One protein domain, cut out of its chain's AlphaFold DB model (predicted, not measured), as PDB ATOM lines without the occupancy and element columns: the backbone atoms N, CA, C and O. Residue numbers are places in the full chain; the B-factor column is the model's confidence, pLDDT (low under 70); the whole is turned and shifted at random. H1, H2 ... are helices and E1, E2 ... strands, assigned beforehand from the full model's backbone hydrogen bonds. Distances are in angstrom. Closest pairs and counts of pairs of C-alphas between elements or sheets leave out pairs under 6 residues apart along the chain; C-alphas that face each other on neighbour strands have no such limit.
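AT A GLANCE: This is residues 12 to 91 of the 105 residues of an uncharacterized protein of Fonticula alba (UniProt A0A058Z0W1). What does the printed part look like? A short helix, H1, runs side by side with residues 47 to 65 of one very long helix, H2, and a small hairpin of E1 and E2 sits by residues 47 to 54 of H2. Residues 67 to 91 of H2 stick out free and make the length. What is it made of? The printed part has 80 residues, mostly helix, with two named helices and two named strands in the order H1, E1, E2, H2, the sheet E1 - E2 being antiparallel. It is extended, a rod spanning 72 by 24 by 14 A, with a radius of gyration of the C-alphas of 21.2 A.

IN THESE COORDINATES: Where does it begin? H1 is residues 12 to 25, 20.3 A long, with C-alpha 12 at (-35.699, -41.537, 12.389). What follows? E1 is residues 34 to 38, 12.5 A, and E2 is residues 41 to 45, 12.8 A. H2 is residues 47 to 91, 64.9 A, with C-alpha 91 at (-71.483, -32.222, 30.230).

HOW THE PARTS SIT: How do the helices stand? H1 and residues 47 to 65 of H2 touch, opposite ways at a shallow tilt of 17 degrees; their closest C-alphas, of Ala 15 and Ala 58, are 5.0 A apart. In H1 and H2 every O i to N i+4 pair is within hydrogen-bond range. Where is the hairpin? E1 and E2 are antiparallel at 144 degrees, with N 36 and O 43 at 2.8 A within hydrogen-bond range. The closest C-alphas of E1 and H2, of Ile 34 and Leu 47, are 5.8 A apart. H1 and E2 are apart.

THE WHOLE: How large is it? The two farthest C-alphas, of Asp 31 and Gly 91, are 72.7 A apart. Is it whole and confident? The printed part has no cut and no long link. Mean pLDDT of the printed part is 89.3, and residues 90 to 91 are under 70.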
ATOM      1  N   GLN A  12     -35.967 -42.401  13.542       75.75
ATOM      2  CA  GLN A  12     -35.699 -41.537  12.389       75.75
ATOM      3  C   GLN A  12     -34.205 -41.233  12.205       75.75
ATOM      4  O   GLN A  12     -33.731 -41.185  11.074       75.75
ATOM      5  N   ASP A  13     -33.456 -41.066  13.297       85.44
ATOM      6  CA  ASP A  13     -32.008 -40.863  13.243       85.44
ATOM      7  C   ASP A  13     -31.314 -42.117  12.710       85.44
ATOM      8  O   ASP A  13     -30.457 -42.007  11.846       85.44
ATOM      9  N   LEU A  14     -31.753 -43.315  13.122       86.31
ATOM     10  CA  LEU A  14     -31.191 -44.570  12.611       86.31
ATOM     11  C   LEU A  14     -31.364 -44.713  11.091       86.31
ATOM     12  O   LEU A  14     -30.431 -45.131  10.414       86.31
ATOM     13  N   ALA A  15     -32.542 -44.383  10.555       86.38
ATOM     14  CA  ALA A  15     -32.783 -44.438   9.113       86.38
ATOM     15  C   ALA A  15     -31.862 -43.470   8.351       86.38
ATOM     16  O   ALA A  15     -31.208 -43.874   7.392       86.38
ATOM     17  N   ARG A  16     -31.738 -42.226   8.834       89.00
ATOM     18  CA  ARG A  16     -30.835 -41.220   8.255       89.00
ATOM     19  C   ARG A  16     -29.375 -41.671   8.301       89.00
ATOM     20  O   ARG A  16     -28.674 -41.559   7.302       89.00
ATOM     21  N   ASP A  17     -28.925 -42.176   9.445       91.38
ATOM     22  CA  ASP A  17     -27.534 -42.587   9.639       91.38
ATOM     23  C   ASP A  17     -27.176 -43.773   8.714       91.38
ATOM     24  O   ASP A  17     -26.061 -43.852   8.198       91.38
ATOM     25  N   LEU A  18     -28.127 -44.680   8.445       91.56
ATOM     26  CA  LEU A  18     -27.954 -45.775   7.480       91.56
ATOM     27  C   LEU A  18     -27.915 -45.276   6.026       91.56
ATOM     28  O   LEU A  18     -27.099 -45.760   5.243       91.56
ATOM     29  N   GLU A  19     -28.746 -44.298   5.661       90.56
ATOM     30  CA  GLU A  19     -28.699 -43.665   4.333       90.56
ATOM     31  C   GLU A  19     -27.377 -42.919   4.104       90.56
ATOM     32  O   GLU A  19     -26.773 -43.031   3.036       90.56
ATOM     33  N   GLU A  20     -26.895 -42.187   5.108       92.69
ATOM     34  CA  GLU A  20     -25.602 -41.500   5.057       92.69
ATOM     35  C   GLU A  20     -24.454 -42.502   4.884       92.69
ATOM     36  O   GLU A  20     -23.640 -42.345   3.972       92.69
ATOM     37  N   ALA A  21     -24.454 -43.596   5.653       91.38
ATOM     38  CA  ALA A  21     -23.478 -44.673   5.499       91.38
ATOM     39  C   ALA A  21     -23.517 -45.311   4.097       91.38
ATOM     40  O   ALA A  21     -22.469 -45.585   3.511       91.38
ATOM     41  N   SER A  22     -24.711 -45.514   3.528       91.00
ATOM     42  CA  SER A  22     -24.871 -46.023   2.159       91.00
ATOM     43  C   SER A  22     -24.288 -45.063   1.116       91.00
ATOM     44  O   SER A  22     -23.649 -45.495   0.157       91.00
ATOM     45  N   ASN A  23     -24.456 -43.754   1.309       91.12
ATOM     46  CA  ASN A  23     -23.890 -42.742   0.418       91.12
ATOM     47  C   ASN A  23     -22.358 -42.690   0.496       91.12
ATOM     48  O   ASN A  23     -21.697 -42.551  -0.534       91.12
ATOM     49  N   GLU A  24     -21.777 -42.839   1.688       90.94
ATOM     50  CA  GLU A  24     -20.319 -42.898   1.857       90.94
ATOM     51  C   GLU A  24     -19.700 -44.128   1.174       90.94
ATOM     52  O   GLU A  24     -18.600 -44.045   0.621       90.94
ATOM     53  N   MET A  25     -20.417 -45.257   1.141       89.12
ATOM     54  CA  MET A  25     -19.961 -46.486   0.479       89.12
ATOM     55  C   MET A  25     -19.735 -46.338  -1.027       89.12
ATOM     56  O   MET A  25     -18.914 -47.067  -1.579       89.12
ATOM     57  N   LEU A  26     -20.389 -45.379  -1.688       88.81
ATOM     58  CA  LEU A  26     -20.188 -45.110  -3.118       88.81
ATOM     59  C   LEU A  26     -18.748 -44.686  -3.453       88.81
ATOM     60  O   LEU A  26     -18.331 -44.773  -4.605       88.81
ATOM     61  N   LEU A  27     -17.996 -44.207  -2.459       89.12
ATOM     62  CA  LEU A  27     -16.604 -43.770  -2.588       89.12
ATOM     63  C   LEU A  27     -15.603 -44.817  -2.066       89.12
ATOM     64  O   LEU A  27     -14.399 -44.553  -2.061       89.12
ATOM     65  N   ALA A  28     -16.077 -45.968  -1.584       89.56
ATOM     66  CA  ALA A  28     -15.224 -46.995  -1.001       89.56
ATOM     67  C   ALA A  28     -14.469 -47.797  -2.075       89.56
ATOM     68  O   ALA A  28     -14.988 -48.074  -3.153       89.56
ATOM     69  N   ASP A  29     -13.240 -48.213  -1.754       90.00
ATOM     70  CA  ASP A  29     -12.451 -49.088  -2.627       90.00
ATOM     71  C   ASP A  29     -13.094 -50.485  -2.708       90.00
ATOM     72  O   ASP A  29     -13.186 -51.182  -1.694       90.00
ATOM     73  N   GLU A  30     -13.450 -50.935  -3.915       88.56
ATOM     74  CA  GLU A  30     -14.070 -52.253  -4.163       88.56
ATOM     75  C   GLU A  30     -13.193 -53.439  -3.705       88.56
ATOM     76  O   GLU A  30     -13.706 -54.493  -3.329       88.56
ATOM     77  N   ASP A  31     -11.867 -53.258  -3.678       88.12
ATOM     78  CA  ASP A  31     -10.889 -54.293  -3.314       88.12
ATOM     79  C   ASP A  31     -10.689 -54.461  -1.794       88.12
ATOM     80  O   ASP A  31      -9.940 -55.343  -1.353       88.12
ATOM     81  N   LYS A  32     -11.310 -53.611  -0.965       91.31
ATOM     82  CA  LYS A  32     -11.174 -53.666   0.498       91.31
ATOM     83  C   LYS A  32     -12.434 -54.236   1.151       91.31
ATOM     84  O   LYS A  32     -13.546 -53.870   0.779       91.31
ATOM     85  N   PRO A  33     -12.288 -55.099   2.175       91.12
ATOM     86  CA  PRO A  33     -13.439 -55.588   2.918       91.12
ATOM     87  C   PRO A  33     -14.046 -54.476   3.780       91.12
ATOM     88  O   PRO A  33     -13.327 -53.719   4.436       91.12
ATOM     89  N   ILE A  34     -15.375 -54.446   3.842       93.19
ATOM     90  CA  ILE A  34     -16.141 -53.605   4.758       93.19
ATOM     91  C   ILE A  34     -16.421 -54.384   6.040       93.19
ATOM     92  O   ILE A  34     -16.903 -55.515   5.999       93.19
ATOM     93  N   TYR A  35     -16.156 -53.774   7.194       93.38
ATOM     94  CA  TYR A  35     -16.496 -54.353   8.494       93.38
ATOM     95  C   TYR A  35     -17.903 -53.933   8.914       93.38
ATOM     96  O   TYR A  35     -18.100 -52.874   9.505       93.38
ATOM     97  N   TYR A  36     -18.883 -54.781   8.616       92.56
ATOM     98  CA  TYR A  36     -20.283 -54.557   8.963       92.56
ATOM     99  C   TYR A  36     -20.556 -54.939  10.424       92.56
ATOM    100  O   TYR A  36     -20.235 -56.055  10.844       92.56
ATOM    101  N   ALA A  37     -21.149 -54.026  11.197       91.19
ATOM    102  CA  ALA A  37     -21.482 -54.240  12.603       91.19
ATOM    103  C   ALA A  37     -22.806 -55.000  12.762       91.19
ATOM    104  O   ALA A  37     -23.815 -54.636  12.166       91.19
ATOM    105  N   PHE A  38     -22.831 -56.026  13.613       88.31
ATOM    106  CA  PHE A  38     -24.051 -56.752  13.961       88.31
ATOM    107  C   PHE A  38     -24.044 -57.134  15.445       88.31
ATOM    108  O   PHE A  38     -23.131 -57.800  15.939       88.31
ATOM    109  N   GLY A  39     -25.073 -56.709  16.183       87.44
ATOM    110  CA  GLY A  39     -25.150 -56.928  17.629       87.44
ATOM    111  C   GLY A  39     -23.916 -56.378  18.355       87.44
ATOM    112  O   GLY A  39     -23.750 -55.168  18.460       87.44
ATOM    113  N   SER A  40     -23.054 -57.269  18.853       91.25
ATOM    114  CA  SER A  40     -21.807 -56.925  19.554       91.25
ATOM    115  C   SER A  40     -20.527 -57.250  18.767       91.25
ATOM    116  O   SER A  40     -19.451 -57.297  19.362       91.25
ATOM    117  N   GLY A  41     -20.626 -57.555  17.471       93.50
ATOM    118  CA  GLY A  41     -19.500 -57.995  16.642       93.50
ATOM    119  C   GLY A  41     -19.445 -57.322  15.270       93.50
ATOM    120  O   GLY A  41     -20.305 -56.517  14.922       93.50
ATOM    121  N   PHE A  42     -18.416 -57.682  14.495       95.69
ATOM    122  CA  PHE A  42     -18.192 -57.202  13.130       95.69
ATOM    123  C   PHE A  42     -17.903 -58.369  12.185       95.69
ATOM    124  O   PHE A  42     -17.210 -59.317  12.560       95.69
ATOM    125  N   ALA A  43     -18.413 -58.292  10.957       93.81
ATOM    126  CA  ALA A  43     -18.128 -59.234   9.879       93.81
ATOM    127  C   ALA A  43     -17.444 -58.500   8.726       93.81
ATOM    128  O   ALA A  43     -17.898 -57.437   8.315       93.81
ATOM    129  N   ALA A  44     -16.366 -59.081   8.197       95.44
ATOM    130  CA  ALA A  44     -15.750 -58.608   6.965       95.44
ATOM    131  C   ALA A  44     -16.588 -59.087   5.774       95.44
ATOM    132  O   ALA A  44     -16.703 -60.293   5.548       95.44
ATOM    133  N   LEU A  45     -17.173 -58.152   5.035       93.75
ATOM    134  CA  LEU A  45     -18.034 -58.407   3.887       93.75
ATOM    135  C   LEU A  45     -17.500 -57.683   2.644       93.75
ATOM    136  O   LEU A  45     -16.859 -56.635   2.776       93.75
ATOM    137  N   PRO A  46     -17.758 -58.210   1.434       94.62
ATOM    138  CA  PRO A  46     -17.568 -57.450   0.204       94.62
ATOM    139  C   PRO A  46     -18.408 -56.170   0.221       94.62
ATOM    140  O   PRO A  46     -19.501 -56.168   0.796       94.62
ATOM    141  N   LEU A  47     -17.920 -55.117  -0.443       92.81
ATOM    142  CA  LEU A  47     -18.595 -53.820  -0.526       92.81
ATOM    143  C   LEU A  47     -20.058 -53.969  -0.957       92.81
ATOM    144  O   LEU A  47     -20.948 -53.575  -0.215       92.81
ATOM    145  N   GLU A  48     -20.306 -54.652  -2.077       92.31
ATOM    146  CA  GLU A  48     -21.653 -54.860  -2.623       92.31
ATOM    147  C   GLU A  48     -22.612 -55.510  -1.610       92.31
ATOM    148  O   GLU A  48     -23.746 -55.068  -1.434       92.31
ATOM    149  N   THR A  49     -22.151 -56.540  -0.896       93.00
ATOM    150  CA  THR A  49     -22.967 -57.225   0.115       93.00
ATOM    151  C   THR A  49     -23.249 -56.323   1.312       93.00
ATOM    152  O   THR A  49     -24.361 -56.324   1.834       93.00
ATOM    153  N   ALA A  50     -22.257 -55.553   1.762       93.44
ATOM    154  CA  ALA A  50     -22.435 -54.624   2.871       93.44
ATOM    155  C   ALA A  50     -23.409 -53.490   2.504       93.44
ATOM    156  O   ALA A  50     -24.280 -53.172   3.309       93.44
ATOM    157  N   THR A  51     -23.317 -52.949   1.286       92.19
ATOM    158  CA  THR A  51     -24.228 -51.917   0.771       92.19
ATOM    159  C   THR A  51     -25.666 -52.422   0.716       92.19
ATOM    160  O   THR A  51     -26.543 -51.801   1.307       92.19
ATOM    161  N   GLN A  52     -25.906 -53.605   0.138       93.75
ATOM    162  CA  GLN A  52     -27.248 -54.205   0.094       93.75
ATOM    163  C   GLN A  52     -27.852 -54.400   1.494       93.75
ATOM    164  O   GLN A  52     -29.042 -54.176   1.704       93.75
ATOM    165  N   LEU A  53     -27.045 -54.816   2.476       94.12
ATOM    166  CA  LEU A  53     -27.516 -54.982   3.854       94.12
ATOM    167  C   LEU A  53     -27.878 -53.645   4.511       94.12
ATOM    168  O   LEU A  53     -28.861 -53.590   5.253       94.12
ATOM    169  N   ILE A  54     -27.105 -52.588   4.251       92.50
ATOM    170  CA  ILE A  54     -27.396 -51.245   4.760       92.50
ATOM    171  C   ILE A  54     -28.690 -50.713   4.141       92.50
ATOM    172  O   ILE A  54     -29.566 -50.290   4.894       92.50
ATOM    173  N   GLU A  55     -28.865 -50.824   2.825       92.12
ATOM    174  CA  GLU A  55     -30.084 -50.396   2.124       92.12
ATOM    175  C   GLU A  55     -31.334 -51.087   2.685       92.12
ATOM    176  O   GLU A  55     -32.280 -50.424   3.111       92.12
ATOM    177  N   VAL A  56     -31.308 -52.419   2.811       93.56
ATOM    178  CA  VAL A  56     -32.423 -53.181   3.401       93.56
ATOM    179  C   VAL A  56     -32.687 -52.753   4.847       93.56
ATOM    180  O   VAL A  56     -33.838 -52.661   5.277       93.56
ATOM    181  N   SER A  57     -31.637 -52.487   5.628       91.00
ATOM    182  CA  SER A  57     -31.806 -52.033   7.010       91.00
ATOM    183  C   SER A  57     -32.403 -50.626   7.104       91.00
ATOM    184  O   SER A  57     -33.233 -50.394   7.986       91.00
ATOM    185  N   ALA A  58     -32.057 -49.726   6.178       90.06
ATOM    186  CA  ALA A  58     -32.632 -48.389   6.084       90.06
ATOM    187  C   ALA A  58     -34.125 -48.469   5.733       90.06
ATOM    188  O   ALA A  58     -34.953 -47.894   6.437       90.06
ATOM    189  N   GLU A  59     -34.495 -49.276   4.733       92.38
ATOM    190  CA  GLU A  59     -35.896 -49.502   4.357       92.38
ATOM    191  C   GLU A  59     -36.734 -50.043   5.525       92.38
ATOM    192  O   GLU A  59     -37.848 -49.575   5.784       92.38
ATOM    193  N   LEU A  60     -36.200 -51.020   6.266       91.88
ATOM    194  CA  LEU A  60     -36.871 -51.584   7.437       91.88
ATOM    195  C   LEU A  60     -37.026 -50.558   8.565       91.88
ATOM    196  O   LEU A  60     -38.076 -50.526   9.214       91.88
ATOM    197  N   ALA A  61     -36.006 -49.731   8.804       89.38
ATOM    198  CA  ALA A  61     -36.058 -48.668   9.803       89.38
ATOM    199  C   ALA A  61     -37.114 -47.614   9.437       89.38
ATOM    200  O   ALA A  61     -37.966 -47.302  10.270       89.38
ATOM    201  N   THR A  62     -37.128 -47.147   8.187       89.88
ATOM    202  CA  THR A  62     -38.116 -46.183   7.675       89.88
ATOM    203  C   THR A  62     -39.532 -46.729   7.790       89.88
ATOM    204  O   THR A  62     -40.387 -46.109   8.420       89.88
ATOM    205  N   LYS A  63     -39.770 -47.959   7.322       92.19
ATOM    206  CA  LYS A  63     -41.081 -48.604   7.459       92.19
ATOM    207  C   LYS A  63     -41.529 -48.694   8.918       92.19
ATOM    208  O   LYS A  63     -42.708 -48.534   9.230       92.19
ATOM    209  N   ARG A  64     -40.596 -48.956   9.836       89.25
ATOM    210  CA  ARG A  64     -40.907 -49.030  11.263       89.25
ATOM    211  C   ARG A  64     -41.291 -47.670  11.846       89.25
ATOM    212  O   ARG A  64     -42.154 -47.627  12.722       89.25
ATOM    213  N   VAL A  65     -40.659 -46.590  11.388       89.38
ATOM    214  CA  VAL A  65     -41.038 -45.217  11.746       89.38
ATOM    215  C   VAL A  65     -42.463 -44.931  11.281       89.38
ATOM    216  O   VAL A  65     -43.272 -44.491  12.099       89.38
ATOM    217  N   ASP A  66     -42.786 -45.255  10.030       89.44
ATOM    218  CA  ASP A  66     -44.114 -45.015   9.454       89.44
ATOM    219  C   ASP A  66     -45.204 -45.772  10.223       89.44
ATOM    220  O   ASP A  66     -46.181 -45.180  10.677       89.44
ATOM    221  N   GLU A  67     -44.990 -47.060  10.509       92.12
ATOM    222  CA  GLU A  67     -45.923 -47.864  11.311       92.12
ATOM    223  C   GLU A  67     -46.171 -47.285  12.715       92.12
ATOM    224  O   GLU A  67     -47.259 -47.436  13.279       92.12
ATOM    225  N   LEU A  68     -45.147 -46.693  13.335       89.06
ATOM    226  CA  LEU A  68     -45.277 -46.062  14.648       89.06
ATOM    227  C   LEU A  68     -46.010 -44.719  14.552       89.06
ATOM    228  O   LEU A  68     -46.805 -44.409  15.441       89.06
ATOM    229  N   ALA A  69     -45.776 -43.948  13.489       88.38
ATOM    230  CA  ALA A  69     -46.472 -42.693  13.227       88.38
ATOM    231  C   ALA A  69     -47.970 -42.917  12.960       88.38
ATOM    232  O   ALA A  69     -48.809 -42.221  13.541       88.38
ATOM    233  N   ASP A  70     -48.313 -43.939  12.175       92.56
ATOM    234  CA  ASP A  70     -49.699 -44.324  11.898       92.56
ATOM    235  C   ASP A  70     -50.435 -44.716  13.182       92.56
ATOM    236  O   ASP A  70     -51.515 -44.200  13.473       92.56
ATOM    237  N   LYS A  71     -49.815 -45.560  14.017       92.06
ATOM    238  CA  LYS A  71     -50.384 -45.949  15.320       92.06
ATOM    239  C   LYS A  71     -50.572 -44.764  16.253       92.06
ATOM    240  O   LYS A  71     -51.549 -44.713  16.994       92.06
ATOM    241  N   ASN A  72     -49.638 -43.817  16.248       89.38
ATOM    242  CA  ASN A  72     -49.756 -42.617  17.069       89.38
ATOM    243  C   ASN A  72     -50.935 -41.743  16.606       89.38
ATOM    244  O   ASN A  72     -51.731 -41.276  17.423       89.38
ATOM    245  N   THR A  73     -51.103 -41.601  15.293       92.06
ATOM    246  CA  THR A  73     -52.246 -40.903  14.692       92.06
ATOM    247  C   THR A  73     -53.570 -41.583  15.048       92.06
ATOM    248  O   THR A  73     -54.505 -40.916  15.492       92.06
ATOM    249  N   GLU A  74     -53.642 -42.912  14.937       94.06
ATOM    250  CA  GLU A  74     -54.820 -43.706  15.307       94.06
ATOM    251  C   GLU A  74     -55.178 -43.540  16.793       94.06
ATOM    252  O   GLU A  74     -56.334 -43.271  17.136       94.06
ATOM    253  N   LEU A  75     -54.189 -43.643  17.685       91.75
ATOM    254  CA  LEU A  75     -54.386 -43.467  19.124       91.75
ATOM    255  C   LEU A  75     -54.853 -42.051  19.462       91.75
ATOM    256  O   LEU A  75     -55.789 -41.890  20.242       91.75
ATOM    257  N   THR A  76     -54.248 -41.032  18.854       90.19
ATOM    258  CA  THR A  76     -54.621 -39.629  19.080       90.19
ATOM    259  C   THR A  76     -56.039 -39.343  18.579       90.19
ATOM    260  O   THR A  76     -56.823 -38.689  19.267       90.19
ATOM    261  N   SER A  77     -56.420 -39.901  17.426       91.81
ATOM    262  CA  SER A  77     -57.788 -39.816  16.898       91.81
ATOM    263  C   SER A  77     -58.801 -40.519  17.808       91.81
ATOM    264  O   SER A  77     -59.863 -39.967  18.120       91.81
ATOM    265  N   THR A  78     -58.449 -41.706  18.307       91.75
ATOM    266  CA  THR A  78     -59.277 -42.465  19.252       91.75
ATOM    267  C   THR A  78     -59.458 -41.700  20.563       91.75
ATOM    268  O   THR A  78     -60.575 -41.601  21.066       91.75
ATOM    269  N   LEU A  79     -58.387 -41.100  21.093       89.69
ATOM    270  CA  LEU A  79     -58.436 -40.263  22.292       89.69
ATOM    271  C   LEU A  79     -59.303 -39.019  22.093       89.69
ATOM    272  O   LEU A  79     -60.104 -38.707  22.968       89.69
ATOM    273  N   SER A  80     -59.188 -38.337  20.952       86.12
ATOM    274  CA  SER A  80     -60.019 -37.169  20.628       86.12
ATOM    275  C   SER A  80     -61.506 -37.535  20.546       86.12
ATOM    276  O   SER A  80     -62.360 -36.880  21.150       86.12
ATOM    277  N   THR A  81     -61.814 -38.656  19.891       87.75
ATOM    278  CA  THR A  81     -63.183 -39.183  19.803       87.75
ATOM    279  C   THR A  81     -63.723 -39.512  21.192       87.75
ATOM    280  O   THR A  81     -64.785 -39.021  21.572       87.75
ATOM    281  N   LEU A  82     -62.963 -40.257  21.996       88.12
ATOM    282  CA  LEU A  82     -63.350 -40.614  23.359       88.12
ATOM    283  C   LEU A  82     -63.529 -39.375  24.252       88.12
ATOM    284  O   LEU A  82     -64.486 -39.309  25.024       88.12
ATOM    285  N   ARG A  83     -62.652 -38.370  24.112       85.38
ATOM    286  CA  ARG A  83     -62.764 -37.071  24.792       85.38
ATOM    287  C   ARG A  83     -64.117 -36.438  24.463       85.38
ATOM    288  O   ARG A  83     -64.871 -36.122  25.382       85.38
ATOM    289  N   SER A  84     -64.472 -36.336  23.181       84.62
ATOM    290  CA  SER A  84     -65.758 -35.767  22.749       84.62
ATOM    291  C   SER A  84     -66.976 -36.528  23.289       84.62
ATOM    292  O   SER A  84     -67.938 -35.908  23.742       84.62
ATOM    293  N   GLU A  85     -66.929 -37.864  23.320       84.12
ATOM    294  CA  GLU A  85     -68.028 -38.691  23.825       84.12
ATOM    295  C   GLU A  85     -68.248 -38.502  25.330       84.12
ATOM    296  O   GLU A  85     -69.392 -38.453  25.794       84.12
ATOM    297  N   ILE A  86     -67.161 -38.369  26.095       82.06
ATOM    298  CA  ILE A  86     -67.210 -38.088  27.532       82.06
ATOM    299  C   ILE A  86     -67.818 -36.704  27.775       82.06
ATOM    300  O   ILE A  86     -68.755 -36.598  28.570       82.06
ATOM    301  N   TYR A  87     -67.364 -35.669  27.056       76.38
ATOM    302  CA  TYR A  87     -67.940 -34.323  27.171       76.38
ATOM    303  C   TYR A  87     -69.426 -34.293  26.786       76.38
ATOM    304  O   TYR A  87     -70.220 -33.653  27.473       76.38
ATOM    305  N   ALA A  88     -69.840 -35.037  25.754       78.50
ATOM    306  CA  ALA A  88     -71.240 -35.112  25.338       78.50
ATOM    307  C   ALA A  88     -72.147 -35.816  26.368       78.50
ATOM    308  O   ALA A  88     -73.321 -35.465  26.489       78.50
ATOM    309  N   ARG A  89     -71.631 -36.812  27.105       76.31
ATOM    310  CA  ARG A  89     -72.418 -37.602  28.072       76.31
ATOM    311  C   ARG A  89     -72.405 -37.048  29.492       76.31
ATOM    312  O   ARG A  89     -73.415 -37.179  30.180       76.31
ATOM    313  N   LEU A  90     -71.287 -36.481  29.945       69.12
ATOM    314  CA  LEU A  90     -71.160 -35.938  31.301       69.12
ATOM    315  C   LEU A  90     -71.345 -34.411  31.379       69.12
ATOM    316  O   LEU A  90     -71.614 -33.899  32.469       69.12
ATOM    317  N   GLY A  91     -71.283 -33.678  30.262       66.31
ATOM    318  CA  GLY A  91     -71.483 -32.222  30.230       66.31
ATOM    319  C   GLY A  91     -70.582 -31.448  31.212       66.31
ATOM    320  O   GLY A  91     -69.523 -31.927  31.605       66.31
TER     321      GLY A  91